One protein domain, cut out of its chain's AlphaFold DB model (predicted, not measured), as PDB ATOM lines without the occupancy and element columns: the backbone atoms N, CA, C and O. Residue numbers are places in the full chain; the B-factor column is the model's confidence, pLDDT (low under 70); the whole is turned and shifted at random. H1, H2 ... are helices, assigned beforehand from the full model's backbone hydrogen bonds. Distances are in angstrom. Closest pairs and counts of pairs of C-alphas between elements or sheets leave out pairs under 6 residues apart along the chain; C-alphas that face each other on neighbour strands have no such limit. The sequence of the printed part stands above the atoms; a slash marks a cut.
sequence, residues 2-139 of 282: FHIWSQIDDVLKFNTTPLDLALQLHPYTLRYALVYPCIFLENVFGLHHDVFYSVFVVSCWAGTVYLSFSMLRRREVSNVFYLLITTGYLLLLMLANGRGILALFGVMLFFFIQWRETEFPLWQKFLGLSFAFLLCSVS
ATOM      1  N   PHE A   2     142.947 193.911 128.726       51.03
ATOM      2  CA  PHE A   2     143.919 193.232 127.871       51.03
ATOM      3  C   PHE A   2     144.796 194.255 127.140       51.03
ATOM      4  O   PHE A   2     144.286 195.089 126.404       51.03
ATOM      5  N   HIS A   3     146.125 194.160 127.230       52.19
ATOM      6  CA  HIS A   3     147.037 195.059 126.492       52.19
ATOM      7  C   HIS A   3     146.983 194.881 124.958       52.19
ATOM      8  O   HIS A   3     147.827 195.394 124.231       52.19
ATOM      9  N   ILE A   4     146.056 194.075 124.420       62.22
ATOM     10  CA  ILE A   4     145.757 194.085 122.983       62.22
ATOM     11  C   ILE A   4     145.149 195.414 122.563       62.22
ATOM     12  O   ILE A   4     145.537 195.914 121.513       62.22
ATOM     13  N   TRP A   5     144.331 196.017 123.432       65.31
ATOM     14  CA  TRP A   5     143.677 197.299 123.199       65.31
ATOM     15  C   TRP A   5     144.681 198.423 123.027       65.31
ATOM     16  O   TRP A   5     144.622 199.100 122.019       65.31
ATOM     17  N   SER A   6     145.756 198.476 123.815       65.12
ATOM     18  CA  SER A   6     146.789 199.508 123.634       65.12
ATOM     19  C   SER A   6     147.475 199.510 122.257       65.12
ATOM     20  O   SER A   6     148.116 200.493 121.908       65.12
ATOM     21  N   GLN A   7     147.387 198.428 121.470       63.62
ATOM     22  CA  GLN A   7     147.913 198.373 120.093       63.62
ATOM     23  C   GLN A   7     146.876 198.750 119.019       63.62
ATOM     24  O   GLN A   7     147.242 198.988 117.869       63.62
ATOM     25  N   ILE A   8     145.594 198.773 119.376       69.06
ATOM     26  CA  ILE A   8     144.450 199.104 118.513       69.06
ATOM     27  C   ILE A   8     143.715 200.365 118.983       69.06
ATOM     28  O   ILE A   8     142.892 200.877 118.238       69.06
ATOM     29  N   ASP A   9     144.052 200.917 120.148       67.12
ATOM     30  CA  ASP A   9     143.528 202.174 120.689       67.12
ATOM     31  C   ASP A   9     143.855 203.330 119.753       67.12
ATOM     32  O   ASP A   9     143.032 204.213 119.533       67.12
ATOM     33  N   ASP A  10     145.034 203.296 119.133       60.28
ATOM     34  CA  ASP A  10     145.394 204.277 118.116       60.28
ATOM     35  C   ASP A  10     144.481 204.171 116.895       60.28
ATOM     36  O   ASP A  10     144.094 205.190 116.345       60.28
ATOM     37  N   VAL A  11     144.038 202.969 116.526       63.00
ATOM     38  CA  VAL A  11     143.076 202.763 115.433       63.00
ATOM     39  C   VAL A  11     141.661 203.185 115.843       63.00
ATOM     40  O   VAL A  11     140.954 203.826 115.068       63.00
ATOM     41  N   LEU A  12     141.256 202.871 117.076       66.06
ATOM     42  CA  LEU A  12     139.971 203.268 117.653       66.06
ATOM     43  C   LEU A  12     139.808 204.792 117.684       66.06
ATOM     44  O   LEU A  12     138.744 205.298 117.332       66.06
ATOM     45  N   LYS A  13     140.875 205.533 118.014       64.12
ATOM     46  CA  LYS A  13     140.883 207.008 117.998       64.12
ATOM     47  C   LYS A  13     140.600 207.600 116.616       64.12
ATOM     48  O   LYS A  13     140.035 208.686 116.538       64.12
ATOM     49  N   PHE A  14     140.974 206.909 115.538       61.56
ATOM     50  CA  PHE A  14     140.760 207.379 114.165       61.56
ATOM     51  C   PHE A  14     139.440 206.908 113.547       61.56
ATOM     52  O   PHE A  14     139.198 207.200 112.378       61.56
ATOM     53  N   ASN A  15     138.594 206.187 114.296       63.84
ATOM     54  CA  ASN A  15     137.274 205.717 113.860       63.84
ATOM     55  C   ASN A  15     137.288 205.038 112.468       63.84
ATOM     56  O   ASN A  15     136.387 205.223 111.651       63.84
ATOM     57  N   THR A  16     138.362 204.303 112.171       72.25
ATOM     58  CA  THR A  16     138.650 203.743 110.840       72.25
ATOM     59  C   THR A  16     138.130 202.316 110.716       72.25
ATOM     60  O   THR A  16     138.213 201.533 111.661       72.25
ATOM     61  N   THR A  17     137.621 201.933 109.542       78.19
ATOM     62  CA  THR A  17     137.194 200.545 109.309       78.19
ATOM     63  C   THR A  17     138.395 199.632 109.012       78.19
ATOM     64  O   THR A  17     139.455 200.113 108.597       78.19
ATOM     65  N   PRO A  18     138.266 198.294 109.153       74.12
ATOM     66  CA  PRO A  18     139.331 197.374 108.749       74.12
ATOM     67  C   PRO A  18     139.712 197.499 107.268       74.12
ATOM     68  O   PRO A  18     140.867 197.272 106.916       74.12
ATOM     69  N   LEU A  19     138.757 197.871 106.407       79.00
ATOM     70  CA  LEU A  19     139.001 198.078 104.982       79.00
ATOM     71  C   LEU A  19     139.894 199.302 104.744       79.00
ATOM     72  O   LEU A  19     140.853 199.213 103.984       79.00
ATOM     73  N   ASP A  20     139.633 200.408 105.438       79.75
ATOM     74  CA  ASP A  20     140.429 201.634 105.306       79.75
ATOM     75  C   ASP A  20     141.878 201.413 105.758       79.75
ATOM     76  O   ASP A  20     142.822 201.834 105.090       79.75
ATOM     77  N   LEU A  21     142.072 200.670 106.853       75.62
ATOM     78  CA  LEU A  21     143.405 200.271 107.316       75.62
ATOM     79  C   LEU A  21     144.118 199.356 106.323       75.62
ATOM     80  O   LEU A  21     145.330 199.488 106.137       75.62
ATOM     81  N   ALA A  22     143.381 198.444 105.681       74.50
ATOM     82  CA  ALA A  22     143.927 197.562 104.657       74.50
ATOM     83  C   ALA A  22     144.426 198.361 103.447       74.50
ATOM     84  O   ALA A  22     145.527 198.107 102.961       74.50
ATOM     85  N   LEU A  23     143.655 199.360 103.010       78.00
ATOM     86  CA  LEU A  23     144.036 200.269 101.924       78.00
ATOM     87  C   LEU A  23     145.271 201.110 102.280       78.00
ATOM     88  O   LEU A  23     146.076 201.419 101.408       78.00
ATOM     89  N   GLN A  24     145.458 201.422 103.563       77.38
ATOM     90  CA  GLN A  24     146.646 202.104 104.088       77.38
ATOM     91  C   GLN A  24     147.809 201.152 104.418       77.38
ATOM     92  O   GLN A  24     148.838 201.596 104.931       77.38
ATOM     93  N   LEU A  25     147.657 199.847 104.162       68.94
ATOM     94  CA  LEU A  25     148.635 198.804 104.491       68.94
ATOM     95  C   LEU A  25     149.086 198.853 105.962       68.94
ATOM     96  O   LEU A  25     150.253 198.627 106.297       68.94
ATOM     97  N   HIS A  26     148.155 199.143 106.874       73.06
ATOM     98  CA  HIS A  26     148.473 199.206 108.292       73.06
ATOM     99  C   HIS A  26     148.861 197.803 108.812       73.06
ATOM    100  O   HIS A  26     148.137 196.835 108.568       73.06
ATOM    101  N   PRO A  27     149.953 197.626 109.578       65.88
ATOM    102  CA  PRO A  27     150.419 196.299 110.000       65.88
ATOM    103  C   PRO A  27     149.483 195.616 110.989       65.88
ATOM    104  O   PRO A  27     149.513 194.398 111.140       65.88
ATOM    105  N   TYR A  28     148.640 196.389 111.671       72.31
ATOM    106  CA  TYR A  28     147.650 195.849 112.595       72.31
ATOM    107  C   TYR A  28     146.299 195.589 111.926       72.31
ATOM    108  O   TYR A  28     145.369 195.231 112.630       72.31
ATOM    109  N   THR A  29     146.180 195.707 110.595       76.44
ATOM    110  CA  THR A  29     144.915 195.498 109.864       76.44
ATOM    111  C   THR A  29     144.272 194.153 110.190       76.44
ATOM    112  O   THR A  29     143.101 194.111 110.545       76.44
ATOM    113  N   LEU A  30     145.028 193.050 110.129       77.25
ATOM    114  CA  LEU A  30     144.481 191.715 110.411       77.25
ATOM    115  C   LEU A  30     144.077 191.554 111.883       77.25
ATOM    116  O   LEU A  30     143.031 190.982 112.184       77.25
ATOM    117  N   ARG A  31     144.868 192.122 112.801       78.75
ATOM    118  CA  ARG A  31     144.539 192.131 114.233       78.75
ATOM    119  C   ARG A  31     143.272 192.931 114.496       78.75
ATOM    120  O   ARG A  31     142.411 192.482 115.241       78.75
ATOM    121  N   TYR A  32     143.156 194.089 113.853       78.94
ATOM    122  CA  TYR A  32     141.993 194.952 113.941       78.94
ATOM    123  C   TYR A  32     140.760 194.279 113.345       78.94
ATOM    124  O   TYR A  32     139.721 194.260 113.984       78.94
ATOM    125  N   ALA A  33     140.872 193.624 112.189       83.31
ATOM    126  CA  ALA A  33     139.777 192.852 111.604       83.31
ATOM    127  C   ALA A  33     139.265 191.749 112.549       83.31
ATOM    128  O   ALA A  33     138.066 191.485 112.583       83.31
ATOM    129  N   LEU A  34     140.151 191.140 113.346       84.25
ATOM    130  CA  LEU A  34     139.764 190.136 114.335       84.25
ATOM    131  C   LEU A  34     139.005 190.728 115.532       84.25
ATOM    132  O   LEU A  34     138.065 190.105 116.021       84.25
ATOM    133  N   VAL A  35     139.406 191.904 116.021       84.31
ATOM    134  CA  VAL A  35     138.773 192.545 117.191       84.31
ATOM    135  C   VAL A  35     137.603 193.462 116.829       84.31
ATOM    136  O   VAL A  35     136.773 193.750 117.686       84.31
ATOM    137  N   TYR A  36     137.500 193.888 115.569       86.69
ATOM    138  CA  TYR A  36     136.467 194.795 115.072       86.69
ATOM    139  C   TYR A  36     135.044 194.336 115.405       86.69
ATOM    140  O   TYR A  36     134.261 195.173 115.850       86.69
ATOM    141  N   PRO A  37     134.690 193.037 115.311       88.19
ATOM    142  CA  PRO A  37     133.382 192.573 115.756       88.19
ATOM    143  C   PRO A  37     133.076 192.917 117.219       88.19
ATOM    144  O   PRO A  37     131.939 193.245 117.527       88.19
ATOM    145  N   CYS A  38     134.064 192.907 118.120       88.31
ATOM    146  CA  CYS A  38     133.852 193.270 119.528       88.31
ATOM    147  C   CYS A  38     133.508 194.760 119.685       88.31
ATOM    148  O   CYS A  38     132.650 195.107 120.489       88.31
ATOM    149  N   ILE A  39     134.142 195.621 118.884       85.06
ATOM    150  CA  ILE A  39     133.899 197.074 118.846       85.06
ATOM    151  C   ILE A  39     132.534 197.367 118.213       85.06
ATOM    152  O   ILE A  39     131.762 198.192 118.693       85.06
ATOM    153  N   PHE A  40     132.196 196.651 117.141       86.56
ATOM    154  CA  PHE A  40     130.879 196.744 116.527       86.56
ATOM    155  C   PHE A  40     129.774 196.354 117.519       86.56
ATOM    156  O   PHE A  40     128.776 197.060 117.639       86.56
ATOM    157  N   LEU A  41     129.967 195.263 118.269       88.75
ATOM    158  CA  LEU A  41     129.022 194.822 119.295       88.75
ATOM    159  C   LEU A  41     128.903 195.824 120.451       88.75
ATOM    160  O   LEU A  41     127.803 196.000 120.966       88.75
ATOM    161  N   GLU A  42     129.976 196.523 120.825       89.25
ATOM    162  CA  GLU A  42     129.900 197.628 121.789       89.25
ATOM    163  C   GLU A  42     128.953 198.731 121.312       89.25
ATOM    164  O   GLU A  42     128.058 199.127 122.056       89.25
ATOM    165  N   ASN A  43     129.068 199.157 120.053       86.44
ATOM    166  CA  ASN A  43     128.185 200.181 119.488       86.44
ATOM    167  C   ASN A  43     126.713 199.739 119.427       86.44
ATOM    168  O   ASN A  43     125.815 200.573 119.519       86.44
ATOM    169  N   VAL A  44     126.456 198.437 119.261       92.12
ATOM    170  CA  VAL A  44     125.093 197.884 119.165       92.12
ATOM    171  C   VAL A  44     124.470 197.639 120.541       92.12
ATOM    172  O   VAL A  44     123.287 197.907 120.733       92.12
ATOM    173  N   PHE A  45     125.239 197.111 121.495       92.44
ATOM    174  CA  PHE A  45     124.729 196.625 122.783       92.44
ATOM    175  C   PHE A  45     125.099 197.513 123.979       92.44
ATOM    176  O   PHE A  45     124.613 197.269 125.082       92.44
ATOM    177  N   GLY A  46     125.964 198.516 123.799       88.56
ATOM    178  CA  GLY A  46     126.419 199.421 124.860       88.56
ATOM    179  C   GLY A  46     127.321 198.768 125.917       88.56
ATOM    180  O   GLY A  46     127.566 199.361 126.966       88.56
ATOM    181  N   LEU A  47     127.799 197.543 125.676       88.38
ATOM    182  CA  LEU A  47     128.749 196.848 126.548       88.38
ATOM    183  C   LEU A  47     130.175 197.082 126.057       88.38
ATOM    184  O   LEU A  47     130.438 196.962 124.867       88.38
ATOM    185  N   HIS A  48     131.106 197.328 126.977       86.25
ATOM    186  CA  HIS A  48     132.510 197.556 126.635       86.25
ATOM    187  C   HIS A  48     133.086 196.388 125.812       86.25
ATOM    188  O   HIS A  48     132.915 195.220 126.182       86.25
ATOM    189  N   HIS A  49     133.812 196.685 124.731       84.12
ATOM    190  CA  HIS A  49     134.382 195.694 123.803       84.12
ATOM    191  C   HIS A  49     135.234 194.603 124.485       84.12
ATOM    192  O   HIS A  49     135.290 193.469 124.004       84.12
ATOM    193  N   ASP A  50     135.848 194.904 125.638       83.31
ATOM    194  CA  ASP A  50     136.570 193.926 126.472       83.31
ATOM    195  C   ASP A  50     135.707 192.723 126.870       83.31
ATOM    196  O   ASP A  50     136.213 191.602 126.953       83.31
ATOM    197  N   VAL A  51     134.415 192.937 127.132       86.19
ATOM    198  CA  VAL A  51     133.494 191.870 127.540       86.19
ATOM    199  C   VAL A  51     133.312 190.888 126.388       86.19
ATOM    200  O   VAL A  51     133.511 189.685 126.564       86.19
ATOM    201  N   PHE A  52     133.023 191.398 125.189       88.06
ATOM    202  CA  PHE A  52     132.873 190.578 123.987       88.06
ATOM    203  C   PHE A  52     134.159 189.832 123.640       88.06
ATOM    204  O   PHE A  52     134.122 188.633 123.355       88.06
ATOM    205  N   TYR A  53     135.307 190.501 123.739       85.94
ATOM    206  CA  TYR A  53     136.596 189.865 123.495       85.94
ATOM    207  C   TYR A  53     136.919 188.788 124.535       85.94
ATOM    208  O   TYR A  53     137.413 187.721 124.181       85.94
ATOM    209  N   SER A  54     136.587 189.009 125.807       84.25
ATOM    210  CA  SER A  54     136.763 188.001 126.860       84.25
ATOM    211  C   SER A  54     135.931 186.749 126.576       84.25
ATOM    212  O   SER A  54     136.450 185.635 126.643       84.25
ATOM    213  N   VAL A  55     134.664 186.922 126.185       87.75
ATOM    214  CA  VAL A  55     133.787 185.811 125.776       87.75
ATOM    215  C   VAL A  55     134.353 185.090 124.552       87.75
ATOM    216  O   VAL A  55     134.371 183.857 124.514       87.75
ATOM    217  N   PHE A  56     134.867 185.834 123.572       88.31
ATOM    218  CA  PHE A  56     135.498 185.266 122.385       88.31
ATOM    219  C   PHE A  56     136.736 184.426 122.733       88.31
ATOM    220  O   PHE A  56     136.839 183.276 122.306       88.31
ATOM    221  N   VAL A  57     137.629 184.935 123.586       84.50
ATOM    222  CA  VAL A  57     138.819 184.207 124.056       84.50
ATOM    223  C   VAL A  57     138.433 182.935 124.816       84.50
ATOM    224  O   VAL A  57     139.015 181.880 124.564       84.50
ATOM    225  N   VAL A  58     137.438 182.995 125.708       84.44
ATOM    226  CA  VAL A  58     136.937 181.812 126.437       84.44
ATOM    227  C   VAL A  58     136.307 180.791 125.482       84.44
ATOM    228  O   VAL A  58     136.484 179.585 125.653       84.44
ATOM    229  N   SER A  59     135.631 181.251 124.431       88.38
ATOM    230  CA  SER A  59     135.071 180.372 123.399       88.38
ATOM    231  C   SER A  59     136.174 179.665 122.608       88.38
ATOM    232  O   SER A  59     136.109 178.453 122.401       88.38
ATOM    233  N   CYS A  60     137.234 180.386 122.226       84.25
ATOM    234  CA  CYS A  60     138.417 179.793 121.602       84.25
ATOM    235  C   CYS A  60     139.126 178.810 122.538       84.25
ATOM    236  O   CYS A  60     139.549 177.751 122.089       84.25
ATOM    237  N   TRP A  61     139.204 179.108 123.837       78.38
ATOM    238  CA  TRP A  61     139.740 178.192 124.843       78.38
ATOM    239  C   TRP A  61     138.972 176.866 124.879       78.38
ATOM    240  O   TRP A  61     139.568 175.799 124.714       78.38
ATOM    241  N   ALA A  62     137.646 176.932 125.017       80.31
ATOM    242  CA  ALA A  62     136.784 175.754 124.999       80.31
ATOM    243  C   ALA A  62     136.912 174.981 123.673       80.31
ATOM    244  O   ALA A  62     137.015 173.752 123.671       80.31
ATOM    245  N   GLY A  63     136.988 175.701 122.550       79.38
ATOM    246  CA  GLY A  63     137.240 175.137 121.226       79.38
ATOM    247  C   GLY A  63     138.577 174.401 121.139       79.38
ATOM    248  O   GLY A  63     138.624 173.278 120.641       79.38
ATOM    249  N   THR A  64     139.658 174.974 121.670       71.88
ATOM    250  CA  THR A  64     140.976 174.328 121.716       71.88
ATOM    251  C   THR A  64     140.929 173.040 122.523       71.88
ATOM    252  O   THR A  64     141.449 172.022 122.062       71.88
ATOM    253  N   VAL A  65     140.273 173.044 123.685       67.81
ATOM    254  CA  VAL A  65     140.101 171.836 124.507       67.81
ATOM    255  C   VAL A  65     139.318 170.773 123.732       67.81
ATOM    256  O   VAL A  65     139.767 169.632 123.625       67.81
ATOM    257  N   TYR A  66     138.194 171.148 123.119       77.62
ATOM    258  CA  TYR A  66     137.367 170.240 122.324       77.62
ATOM    259  C   TYR A  66     138.112 169.640 121.123       77.62
ATOM    260  O   TYR A  66     138.048 168.429 120.895       77.62
ATOM    261  N   LEU A  67     138.832 170.463 120.357       68.62
ATOM    262  CA  LEU A  67     139.625 170.009 119.213       68.62
ATOM    263  C   LEU A  67     140.751 169.078 119.662       68.62
ATOM    264  O   LEU A  67     140.945 168.026 119.054       68.62
ATOM    265  N   SER A  68     141.430 169.413 120.762       65.00
ATOM    266  CA  SER A  68     142.464 168.560 121.359       65.00
ATOM    267  C   SER A  68     141.894 167.187 121.717       65.00
ATOM    268  O   SER A  68     142.431 166.166 121.293       65.00
ATOM    269  N   PHE A  69     140.745 167.136 122.397       63.91
ATOM    270  CA  PHE A  69     140.072 165.870 122.691       63.91
ATOM    271  C   PHE A  69     139.614 165.125 121.448       63.91
ATOM    272  O   PHE A  69     139.747 163.909 121.384       63.91
ATOM    273  N   SER A  70     139.080 165.825 120.454       64.69
ATOM    274  CA  SER A  70     138.624 165.205 119.208       64.69
ATOM    275  C   SER A  70     139.775 164.533 118.455       64.69
ATOM    276  O   SER A  70     139.570 163.500 117.817       64.69
ATOM    277  N   MET A  71     140.983 165.094 118.558       59.50
ATOM    278  CA  MET A  71     142.212 164.507 118.023       59.50
ATOM    279  C   MET A  71     142.742 163.352 118.896       59.50
ATOM    280  O   MET A  71     143.251 162.373 118.353       59.50
ATOM    281  N   LEU A  72     142.578 163.421 120.225       54.62
ATOM    282  CA  LEU A  72     143.059 162.412 121.184       54.62
ATOM    283  C   LEU A  72     142.137 161.197 121.357       54.62
ATOM    284  O   LEU A  72     142.641 160.092 121.501       54.62
ATOM    285  N   ARG A  73     140.806 161.354 121.294       52.16
ATOM    286  CA  ARG A  73     139.791 160.313 121.591       52.16
ATOM    287  C   ARG A  73     139.920 159.044 120.736       52.16
ATOM    288  O   ARG A  73     139.323 158.025 121.059       52.16
ATOM    289  N   ARG A  74     140.688 159.090 119.645       50.91
ATOM    290  CA  ARG A  74     141.007 157.924 118.806       50.91
ATOM    291  C   ARG A  74     142.230 157.127 119.278       50.91
ATOM    292  O   ARG A  74     142.585 156.156 118.619       50.91
ATOM    293  N   ARG A  75     142.895 157.534 120.361       48.22
ATOM    294  CA  ARG A  75     144.091 156.886 120.905       48.22
ATOM    295  C   ARG A  75     143.883 156.624 122.390       48.22
ATOM    296  O   ARG A  75     143.375 157.489 123.094       48.22
ATOM    297  N   GLU A  76     144.242 155.432 122.850       51.91
ATOM    298  CA  GLU A  76     144.005 154.916 124.211       51.91
ATOM    299  C   GLU A  76     144.892 155.592 125.278       51.91
ATOM    300  O   GLU A  76     145.527 154.945 126.106       51.91
ATOM    301  N   VAL A  77     144.978 156.919 125.253       50.78
ATOM    302  CA  VAL A  77     145.776 157.714 126.184       50.78
ATOM    303  C   VAL A  77     144.881 158.202 127.326       50.78
ATOM    304  O   VAL A  77     143.720 158.555 127.116       50.78
ATOM    305  N   SER A  78     145.409 158.241 128.554       52.84
ATOM    306  CA  SER A  78     144.686 158.746 129.731       52.84
ATOM    307  C   SER A  78     144.221 160.198 129.533       52.84
ATOM    308  O   SER A  78     145.010 161.146 129.590       52.84
ATOM    309  N   ASN A  79     142.912 160.366 129.328       55.72
ATOM    310  CA  ASN A  79     142.259 161.642 129.021       55.72
ATOM    311  C   ASN A  79     142.440 162.716 130.114       55.72
ATOM    312  O   ASN A  79     142.405 163.907 129.815       55.72
ATOM    313  N   VAL A  80     142.647 162.317 131.375       51.66
ATOM    314  CA  VAL A  80     142.702 163.237 132.529       51.66
ATOM    315  C   VAL A  80     144.037 163.982 132.608       51.66
ATOM    316  O   VAL A  80     144.062 165.183 132.869       51.66
ATOM    317  N   PHE A  81     145.153 163.299 132.337       49.09
ATOM    318  CA  PHE A  81     146.483 163.913 132.392       49.09
ATOM    319  C   PHE A  81     146.685 164.929 131.257       49.09
ATOM    320  O   PHE A  81     147.195 166.026 131.483       49.09
ATOM    321  N   TYR A  82     146.194 164.611 130.053       54.06
ATOM    322  CA  TYR A  82     146.178 165.554 128.932       54.06
ATOM    323  C   TYR A  82     145.276 166.756 129.202       54.06
ATOM    324  O   TYR A  82     145.700 167.880 128.958       54.06
ATOM    325  N   LEU A  83     144.079 166.554 129.768       52.88
ATOM    326  CA  LEU A  83     143.196 167.657 130.151       52.88
ATOM    327  C   LEU A  83     143.894 168.629 131.110       52.88
ATOM    328  O   LEU A  83     143.810 169.840 130.912       52.88
ATOM    329  N   LEU A  84     144.591 168.111 132.125       48.97
ATOM    330  CA  LEU A  84     145.304 168.925 133.111       48.97
ATOM    331  C   LEU A  84     146.459 169.712 132.481       48.97
ATOM    332  O   LEU A  84     146.583 170.907 132.741       48.97
ATOM    333  N   ILE A  85     147.257 169.085 131.611       50.38
ATOM    334  CA  ILE A  85     148.353 169.766 130.904       50.38
ATOM    335  C   ILE A  85     147.809 170.816 129.936       50.38
ATOM    336  O   ILE A  85     148.265 171.957 129.956       50.38
ATOM    337  N   THR A  86     146.818 170.465 129.113       53.22
ATOM    338  CA  THR A  86     146.203 171.386 128.151       53.22
ATOM    339  C   THR A  86     145.544 172.558 128.875       53.22
ATOM    340  O   THR A  86     145.742 173.699 128.477       53.22
ATOM    341  N   THR A  87     144.841 172.316 129.984       52.53
ATOM    342  CA  THR A  87     144.200 173.375 130.779       52.53
ATOM    343  C   THR A  87     145.224 174.259 131.492       52.53
ATOM    344  O   THR A  87     145.120 175.479 131.413       52.53
ATOM    345  N   GLY A  88     146.244 173.679 132.134       50.53
ATOM    346  CA  GLY A  88     147.309 174.437 132.800       50.53
ATOM    347  C   GLY A  88     148.117 175.297 131.825       50.53
ATOM    348  O   GLY A  88     148.388 176.465 132.088       50.53
ATOM    349  N   TYR A  89     148.418 174.754 130.647       54.69
ATOM    350  CA  TYR A  89     149.076 175.483 129.568       54.69
ATOM    351  C   TYR A  89     148.193 176.606 128.999       54.69
ATOM    352  O   TYR A  89     148.658 177.718 128.752       54.69
ATOM    353  N   LEU A  90     146.892 176.358 128.849       55.50
ATOM    354  CA  LEU A  90     145.939 177.368 128.400       55.50
ATOM    355  C   LEU A  90     145.744 178.506 129.413       55.50
ATOM    356  O   LEU A  90     145.589 179.655 129.004       55.50
ATOM    357  N   LEU A  91     145.810 178.221 130.715       52.66
ATOM    358  CA  LEU A  91     145.800 179.247 131.762       52.66
ATOM    359  C   LEU A  91     147.048 180.139 131.692       52.66
ATOM    360  O   LEU A  91     146.931 181.357 131.814       52.66
ATOM    361  N   LEU A  92     148.223 179.571 131.394       53.84
ATOM    362  CA  LEU A  92     149.435 180.358 131.130       53.84
ATOM    363  C   LEU A  92     149.282 181.250 129.886       53.84
ATOM    364  O   LEU A  92     149.755 182.383 129.881       53.84
ATOM    365  N   LEU A  93     148.568 180.792 128.853       56.69
ATOM    366  CA  LEU A  93     148.273 181.604 127.666       56.69
ATOM    367  C   LEU A  93     147.246 182.720 127.922       56.69
ATOM    368  O   LEU A  93     147.270 183.730 127.213       56.69
ATOM    369  N   MET A  94     146.373 182.594 128.932       58.50
ATOM    370  CA  MET A  94     145.507 183.706 129.355       58.50
ATOM    371  C   MET A  94     146.318 184.882 129.907       58.50
ATOM    372  O   MET A  94     145.938 186.030 129.672       58.50
ATOM    373  N   LEU A  95     147.473 184.619 130.538       56.09
ATOM    374  CA  LEU A  95     148.396 185.661 131.011       56.09
ATOM    375  C   LEU A  95     148.979 186.494 129.854       56.09
ATOM    376  O   LEU A  95     149.328 187.656 130.043       56.09
ATOM    377  N   ALA A  96     149.010 185.951 128.629       60.16
ATOM    378  CA  ALA A  96     149.413 186.653 127.406       60.16
ATOM    379  C   ALA A  96     148.257 187.436 126.746       60.16
ATOM    380  O   ALA A  96     148.156 187.541 125.519       60.16
ATOM    381  N   ASN A  97     147.354 187.985 127.556       67.12
ATOM    382  CA  ASN A  97     146.184 188.746 127.123       67.12
ATOM    383  C   ASN A  97     145.223 187.998 126.169       67.12
ATOM    384  O   ASN A  97     144.622 188.599 125.273       67.12
ATOM    385  N   GLY A  98     145.139 186.670 126.287       69.38
ATOM    386  CA  GLY A  98     144.288 185.826 125.437       69.38
ATOM    387  C   GLY A  98     144.773 185.639 123.990       69.38
ATOM    388  O   GLY A  98     144.274 184.756 123.297       69.38
ATOM    389  N   ARG A  99     145.791 186.382 123.530       74.75
ATOM    390  CA  ARG A  99     146.319 186.289 122.151       74.75
ATOM    391  C   ARG A  99     146.900 184.912 121.847       74.75
ATOM    392  O   ARG A  99     146.705 184.378 120.759       74.75
ATOM    393  N   GLY A 100     147.579 184.328 122.831       70.75
ATOM    394  CA  GLY A 100     148.118 182.976 122.728       70.75
ATOM    395  C   GLY A 100     147.027 181.922 122.521       70.75
ATOM    396  O   GLY A 100     147.216 180.992 121.744       70.75
ATOM    397  N   ILE A 101     145.855 182.101 123.144       74.25
ATOM    398  CA  ILE A 101     144.706 181.198 122.986       74.25
ATOM    399  C   ILE A 101     144.112 181.310 121.588       74.25
ATOM    400  O   ILE A 101     143.863 180.282 120.963       74.25
ATOM    401  N   LEU A 102     143.919 182.532 121.084       79.81
ATOM    402  CA  LEU A 102     143.404 182.756 119.730       79.81
ATOM    403  C   LEU A 102     144.303 182.083 118.692       79.81
ATOM    404  O   LEU A 102     143.831 181.295 117.876       79.81
ATOM    405  N   ALA A 103     145.607 182.322 118.782       75.06
ATOM    406  CA  ALA A 103     146.560 181.746 117.853       75.06
ATOM    407  C   ALA A 103     146.648 180.215 117.968       75.06
ATOM    408  O   ALA A 103     146.653 179.521 116.953       75.06
ATOM    409  N   LEU A 104     146.642 179.666 119.188       70.56
ATOM    410  CA  LEU A 104     146.620 178.219 119.396       70.56
ATOM    411  C   LEU A 104     145.342 177.585 118.838       70.56
ATOM    412  O   LEU A 104     145.404 176.527 118.214       70.56
ATOM    413  N   PHE A 105     144.189 178.223 119.033       77.31
ATOM    414  CA  PHE A 105     142.933 177.766 118.452       77.31
ATOM    415  C   PHE A 105     142.989 177.783 116.920       77.31
ATOM    416  O   PHE A 105     142.628 176.788 116.294       77.31
ATOM    417  N   GLY A 106     143.521 178.851 116.315       76.88
ATOM    418  CA  GLY A 106     143.729 178.939 114.866       76.88
ATOM    419  C   GLY A 106     144.605 177.805 114.331       76.88
ATOM    420  O   GLY A 106     144.253 177.142 113.358       76.88
ATOM    421  N   VAL A 107     145.698 177.495 115.023       69.12
ATOM    422  CA  VAL A 107     146.576 176.366 114.695       69.12
ATOM    423  C   VAL A 107     145.851 175.022 114.796       69.12
ATOM    424  O   VAL A 107     145.950 174.193 113.892       69.12
ATOM    425  N   MET A 108     145.115 174.790 115.883       68.19
ATOM    426  CA  MET A 108     144.358 173.550 116.074       68.19
ATOM    427  C   MET A 108     143.285 173.385 115.005       68.19
ATOM    428  O   MET A 108     143.095 172.286 114.493       68.19
ATOM    429  N   LEU A 109     142.616 174.479 114.635       74.50
ATOM    430  CA  LEU A 109     141.626 174.506 113.570       74.50
ATOM    431  C   LEU A 109     142.264 174.185 112.213       74.50
ATOM    432  O   LEU A 109     141.730 173.361 111.471       74.50
ATOM    433  N   PHE A 110     143.433 174.764 111.919       73.12
ATOM    434  CA  PHE A 110     144.214 174.440 110.725       73.12
ATOM    435  C   PHE A 110     144.503 172.935 110.641       73.12
ATOM    436  O   PHE A 110     144.170 172.301 109.638       73.12
ATOM    437  N   PHE A 111     145.054 172.341 111.706       64.12
ATOM    438  CA  PHE A 111     145.332 170.903 111.723       64.12
ATOM    439  C   PHE A 111     144.076 170.064 111.636       64.12
ATOM    440  O   PHE A 111     144.072 169.074 110.919       64.12
ATOM    441  N   PHE A 112     143.012 170.449 112.329       69.31
ATOM    442  CA  PHE A 112     141.761 169.712 112.309       69.31
ATOM    443  C   PHE A 112     141.160 169.640 110.898       69.31
ATOM    444  O   PHE A 112     140.741 168.567 110.467       69.31
ATOM    445  N   ILE A 113     141.179 170.753 110.155       69.38
ATOM    446  CA  ILE A 113     140.691 170.820 108.769       69.38
ATOM    447  C   ILE A 113     141.571 169.986 107.831       69.38
ATOM    448  O   ILE A 113     141.042 169.238 107.012       69.38
ATOM    449  N   GLN A 114     142.898 170.088 107.958       64.81
ATOM    450  CA  GLN A 114     143.839 169.292 107.157       64.81
ATOM    451  C   GLN A 114     143.735 167.796 107.477       64.81
ATOM    452  O   GLN A 114     143.789 166.952 106.592       64.81
ATOM    453  N   TRP A 115     143.538 167.452 108.746       62.81
ATOM    454  CA  TRP A 115     143.403 166.073 109.200       62.81
ATOM    455  C   TRP A 115     142.116 165.413 108.691       62.81
ATOM    456  O   TRP A 115     142.093 164.214 108.427       62.81
ATOM    457  N   ARG A 116     141.040 166.191 108.540       69.25
ATOM    458  CA  ARG A 116     139.744 165.747 108.009       69.25
ATOM    459  C   ARG A 116     139.533 166.207 106.568       69.25
ATOM    460  O   ARG A 116     138.430 166.588 106.184       69.25
ATOM    461  N   GLU A 117     140.592 166.173 105.757       63.84
ATOM    462  CA  GLU A 117     140.573 166.695 104.388       63.84
ATOM    463  C   GLU A 117     139.423 166.117 103.544       63.84
ATOM    464  O   GLU A 117     138.848 166.816 102.715       63.84
ATOM    465  N   THR A 118     139.032 164.866 103.754       66.94
ATOM    466  CA  THR A 118     137.963 164.224 102.978       66.94
ATOM    467  C   THR A 118     136.548 164.565 103.452       66.94
ATOM    468  O   THR A 118     135.599 164.325 102.712       66.94
ATOM    469  N   GLU A 119     136.382 165.128 104.652       78.25
ATOM    470  CA  GLU A 119     135.065 165.348 105.266       78.25
ATOM    471  C   GLU A 119     134.482 166.736 104.954       78.25
ATOM    472  O   GLU A 119     133.268 166.920 105.009       78.25
ATOM    473  N   PHE A 120     135.327 167.713 104.608       73.12
ATOM    474  CA  PHE A 120     134.901 169.096 104.384       73.12
ATOM    475  C   PHE A 120     134.856 169.473 102.892       73.12
ATOM    476  O   PHE A 120     135.843 169.268 102.177       73.12
ATOM    477  N   PRO A 121     133.771 170.107 102.400       79.25
ATOM    478  CA  PRO A 121     133.753 170.703 101.068       79.25
ATOM    479  C   PRO A 121     134.762 171.860 100.967       79.25
ATOM    480  O   PRO A 121     135.090 172.519 101.957       79.25
ATOM    481  N   LEU A 122     135.238 172.141  99.748       72.38
ATOM    482  CA  LEU A 122     136.327 173.097  99.488       72.38
ATOM    483  C   LEU A 122     136.083 174.493 100.089       72.38
ATOM    484  O   LEU A 122     137.005 175.089 100.638       72.38
ATOM    485  N   TRP A 123     134.851 175.003 100.031       69.62
ATOM    486  CA  TRP A 123     134.517 176.325 100.570       69.62
ATOM    487  C   TRP A 123     134.611 176.380 102.104       69.62
ATOM    488  O   TRP A 123     135.069 177.383 102.646       69.62
ATOM    489  N   GLN A 124     134.257 175.298 102.811       78.69
ATOM    490  CA  GLN A 124     134.412 175.216 104.270       78.69
ATOM    491  C   GLN A 124     135.882 175.145 104.658       78.69
ATOM    492  O   GLN A 124     136.292 175.800 105.614       78.69
ATOM    493  N   LYS A 125     136.692 174.407 103.886       72.56
ATOM    494  CA  LYS A 125     138.148 174.404 104.067       72.56
ATOM    495  C   LYS A 125     138.713 175.803 103.889       72.56
ATOM    496  O   LYS A 125     139.457 176.257 104.744       72.56
ATOM    497  N   PHE A 126     138.339 176.488 102.809       72.56
ATOM    498  CA  PHE A 126     138.796 177.847 102.549       72.56
ATOM    499  C   PHE A 126     138.443 178.780 103.712       72.56
ATOM    500  O   PHE A 126     139.342 179.365 104.304       72.56
ATOM    501  N   LEU A 127     137.169 178.839 104.116       76.31
ATOM    502  CA  LEU A 127     136.731 179.688 105.229       76.31
ATOM    503  C   LEU A 127     137.429 179.337 106.545       76.31
ATOM    504  O   LEU A 127     137.901 180.228 107.248       76.31
ATOM    505  N   GLY A 128     137.530 178.051 106.877       79.19
ATOM    506  CA  GLY A 128     138.162 177.606 108.113       79.19
ATOM    507  C   GLY A 128     139.670 177.869 108.144       79.19
ATOM    508  O   GLY A 128     140.194 178.277 109.178       79.19
ATOM    509  N   LEU A 129     140.368 177.714 107.015       74.81
ATOM    510  CA  LEU A 129     141.794 178.032 106.891       74.81
ATOM    511  C   LEU A 129     142.042 179.545 106.912       74.81
ATOM    512  O   LEU A 129     142.974 179.993 107.575       74.81
ATOM    513  N   SER A 130     141.199 180.345 106.253       76.44
ATOM    514  CA  SER A 130     141.254 181.809 106.329       76.44
ATOM    515  C   SER A 130     140.998 182.308 107.750       76.44
ATOM    516  O   SER A 130     141.696 183.202 108.223       76.44
ATOM    517  N   PHE A 131     140.047 181.703 108.464       83.62
ATOM    518  CA  PHE A 131     139.776 182.040 109.857       83.62
ATOM    519  C   PHE A 131     140.917 181.610 110.787       83.62
ATOM    520  O   PHE A 131     141.345 182.394 111.632       83.62
ATOM    521  N   ALA A 132     141.483 180.416 110.587       78.69
ATOM    522  CA  ALA A 132     142.689 179.970 111.285       78.69
ATOM    523  C   ALA A 132     143.864 180.943 111.079       78.69
ATOM    524  O   ALA A 132     144.543 181.313 112.035       78.69
ATOM    525  N   PHE A 133     144.064 181.409 109.846       77.19
ATOM    526  CA  PHE A 133     145.088 182.395 109.502       77.19
ATOM    527  C   PHE A 133     144.852 183.747 110.192       77.19
ATOM    528  O   PHE A 133     145.782 184.324 110.760       77.19
ATOM    529  N   LEU A 134     143.603 184.227 110.206       81.31
ATOM    530  CA  LEU A 134     143.207 185.454 110.902       81.31
ATOM    531  C   LEU A 134     143.467 185.355 112.413       81.31
ATOM    532  O   LEU A 134     144.038 186.276 112.996       81.31
ATOM    533  N   LEU A 135     143.129 184.224 113.036       82.69
ATOM    534  CA  LEU A 135     143.381 183.957 114.455       82.69
ATOM    535  C   LEU A 135     144.876 183.955 114.803       82.69
ATOM    536  O   LEU A 135     145.263 184.469 115.849       82.69
ATOM    537  N   CYS A 136     145.733 183.437 113.922       77.12
ATOM    538  CA  CYS A 136     147.187 183.451 114.109       77.12
ATOM    539  C   CYS A 136     147.813 184.852 113.967       77.12
ATOM    540  O   CYS A 136     148.921 185.073 114.456       77.12
ATOM    541  N   SER A 137     147.124 185.814 113.340       76.19
ATOM    542  CA  SER A 137     147.649 187.166 113.068       76.19
ATOM    543  C   SER A 137     147.806 188.062 114.313       76.19
ATOM    544  O   SER A 137     148.511 189.080 114.284       76.19
ATOM    545  N   VAL A 138     147.206 187.662 115.443       73.75
ATOM    546  CA  VAL A 138     147.239 188.378 116.740       73.75
ATOM    547  C   VAL A 138     148.639 188.550 117.323       73.75
ATOM    548  O   VAL A 138     148.864 189.438 118.150       73.75
ATOM    549  N   SER A 139     149.588 187.728 116.879       71.56
ATOM    550  CA  SER A 139     151.006 187.836 117.197       71.56
ATOM    551  C   SER A 139     151.814 187.692 115.920       71.56
ATOM    552  O   SER A 139     151.653 186.741 115.165       71.56
TER     553      SER A 139
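AT A GLANCE: This is residues 2 to 139 of the 282 residues of an uncharacterized protein of Alphaproteobacteria bacterium (UniProt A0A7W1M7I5). A splayed bundle of helices, H4, H5 and H6, has H7 folded back along H6, and the long H4 runs roughly along the longest axis. At the end where H4 begins, the kinked H3 crosses it, with the short H1 and H2 beyond; at the other end the turn of residues 73 to 78 sticks out. The printed part has 138 residues with seven named helices, H1 to H7 in chain order, and no named strand: the class is all helix. It is compact, with a radius of gyration of the C-alphas of 16.6 A, in an elongated outline of 53 by 34 by 27 A.

HOW THE PARTS SIT: H1, residues 5 to 13, is close to but not clearly touching H3, residues 29 to 45; the closest C-alphas are those of Ile 8 and Tyr 32, 6.6 A apart. H2, residues 18 to 23, forms a helical hairpin with H3, of which residues 29 to 36 alone touch it; the closest C-alphas, of Pro 18 and Ala 33, are 5.4 A apart. H3, with residues 35 to 42 alone, touches residues 49 to 53 of H4, residues 49 to 72, at a steep tilt of 60 degrees, closest at C-alphas 38 and 49, 4.9 A apart. H4, H5, residues 79 to 94, and H6, residues 99 to 115, are an up and down bundle, each helix running against the one before. H4 and H5 are a hairpin at a shallow tilt of 27 degrees, with closest C-alphas 65 and 86 at 7.1 A. H4 and H6 touch, the same way at 38 degrees, only just a steep tilt; C-alphas 64 and 105 come closest, 5.1 A. H6 and H7, residues 122 to 136, are a hairpin at 25 degrees, a shallow tilt, with closest C-alphas 106 and 132 at 3.9 A. H4 and H7 are apart. Every O i to N i+4 pair is within hydrogen-bond range in H2, H4, H5, H6 and H7, against 3 of 5 in H1 and 11 of 13 in H3.

IN THESE COORDINATES: H1 begins at C-alpha 5, (143.677, 197.299, 123.199). H3 spans 24.0 A, with a kink of 38 degrees near residue 36. H4 spans 34.5 A from C-alpha 49, (134.382, 195.694, 123.803). H5, H6 and H7 span 22.3, 24.2 and 21.0 A; H7 ends at C-alpha 136, (147.187, 183.451, 114.109).

THE WHOLE: The C-alphas farthest apart, of Phe 14 and Glu 76, are 53.5 A apart. The printed part has no cut and no long link. Its mean pLDDT is 71.3; residues 2 to 15 and 67 to 98 are among those under 70.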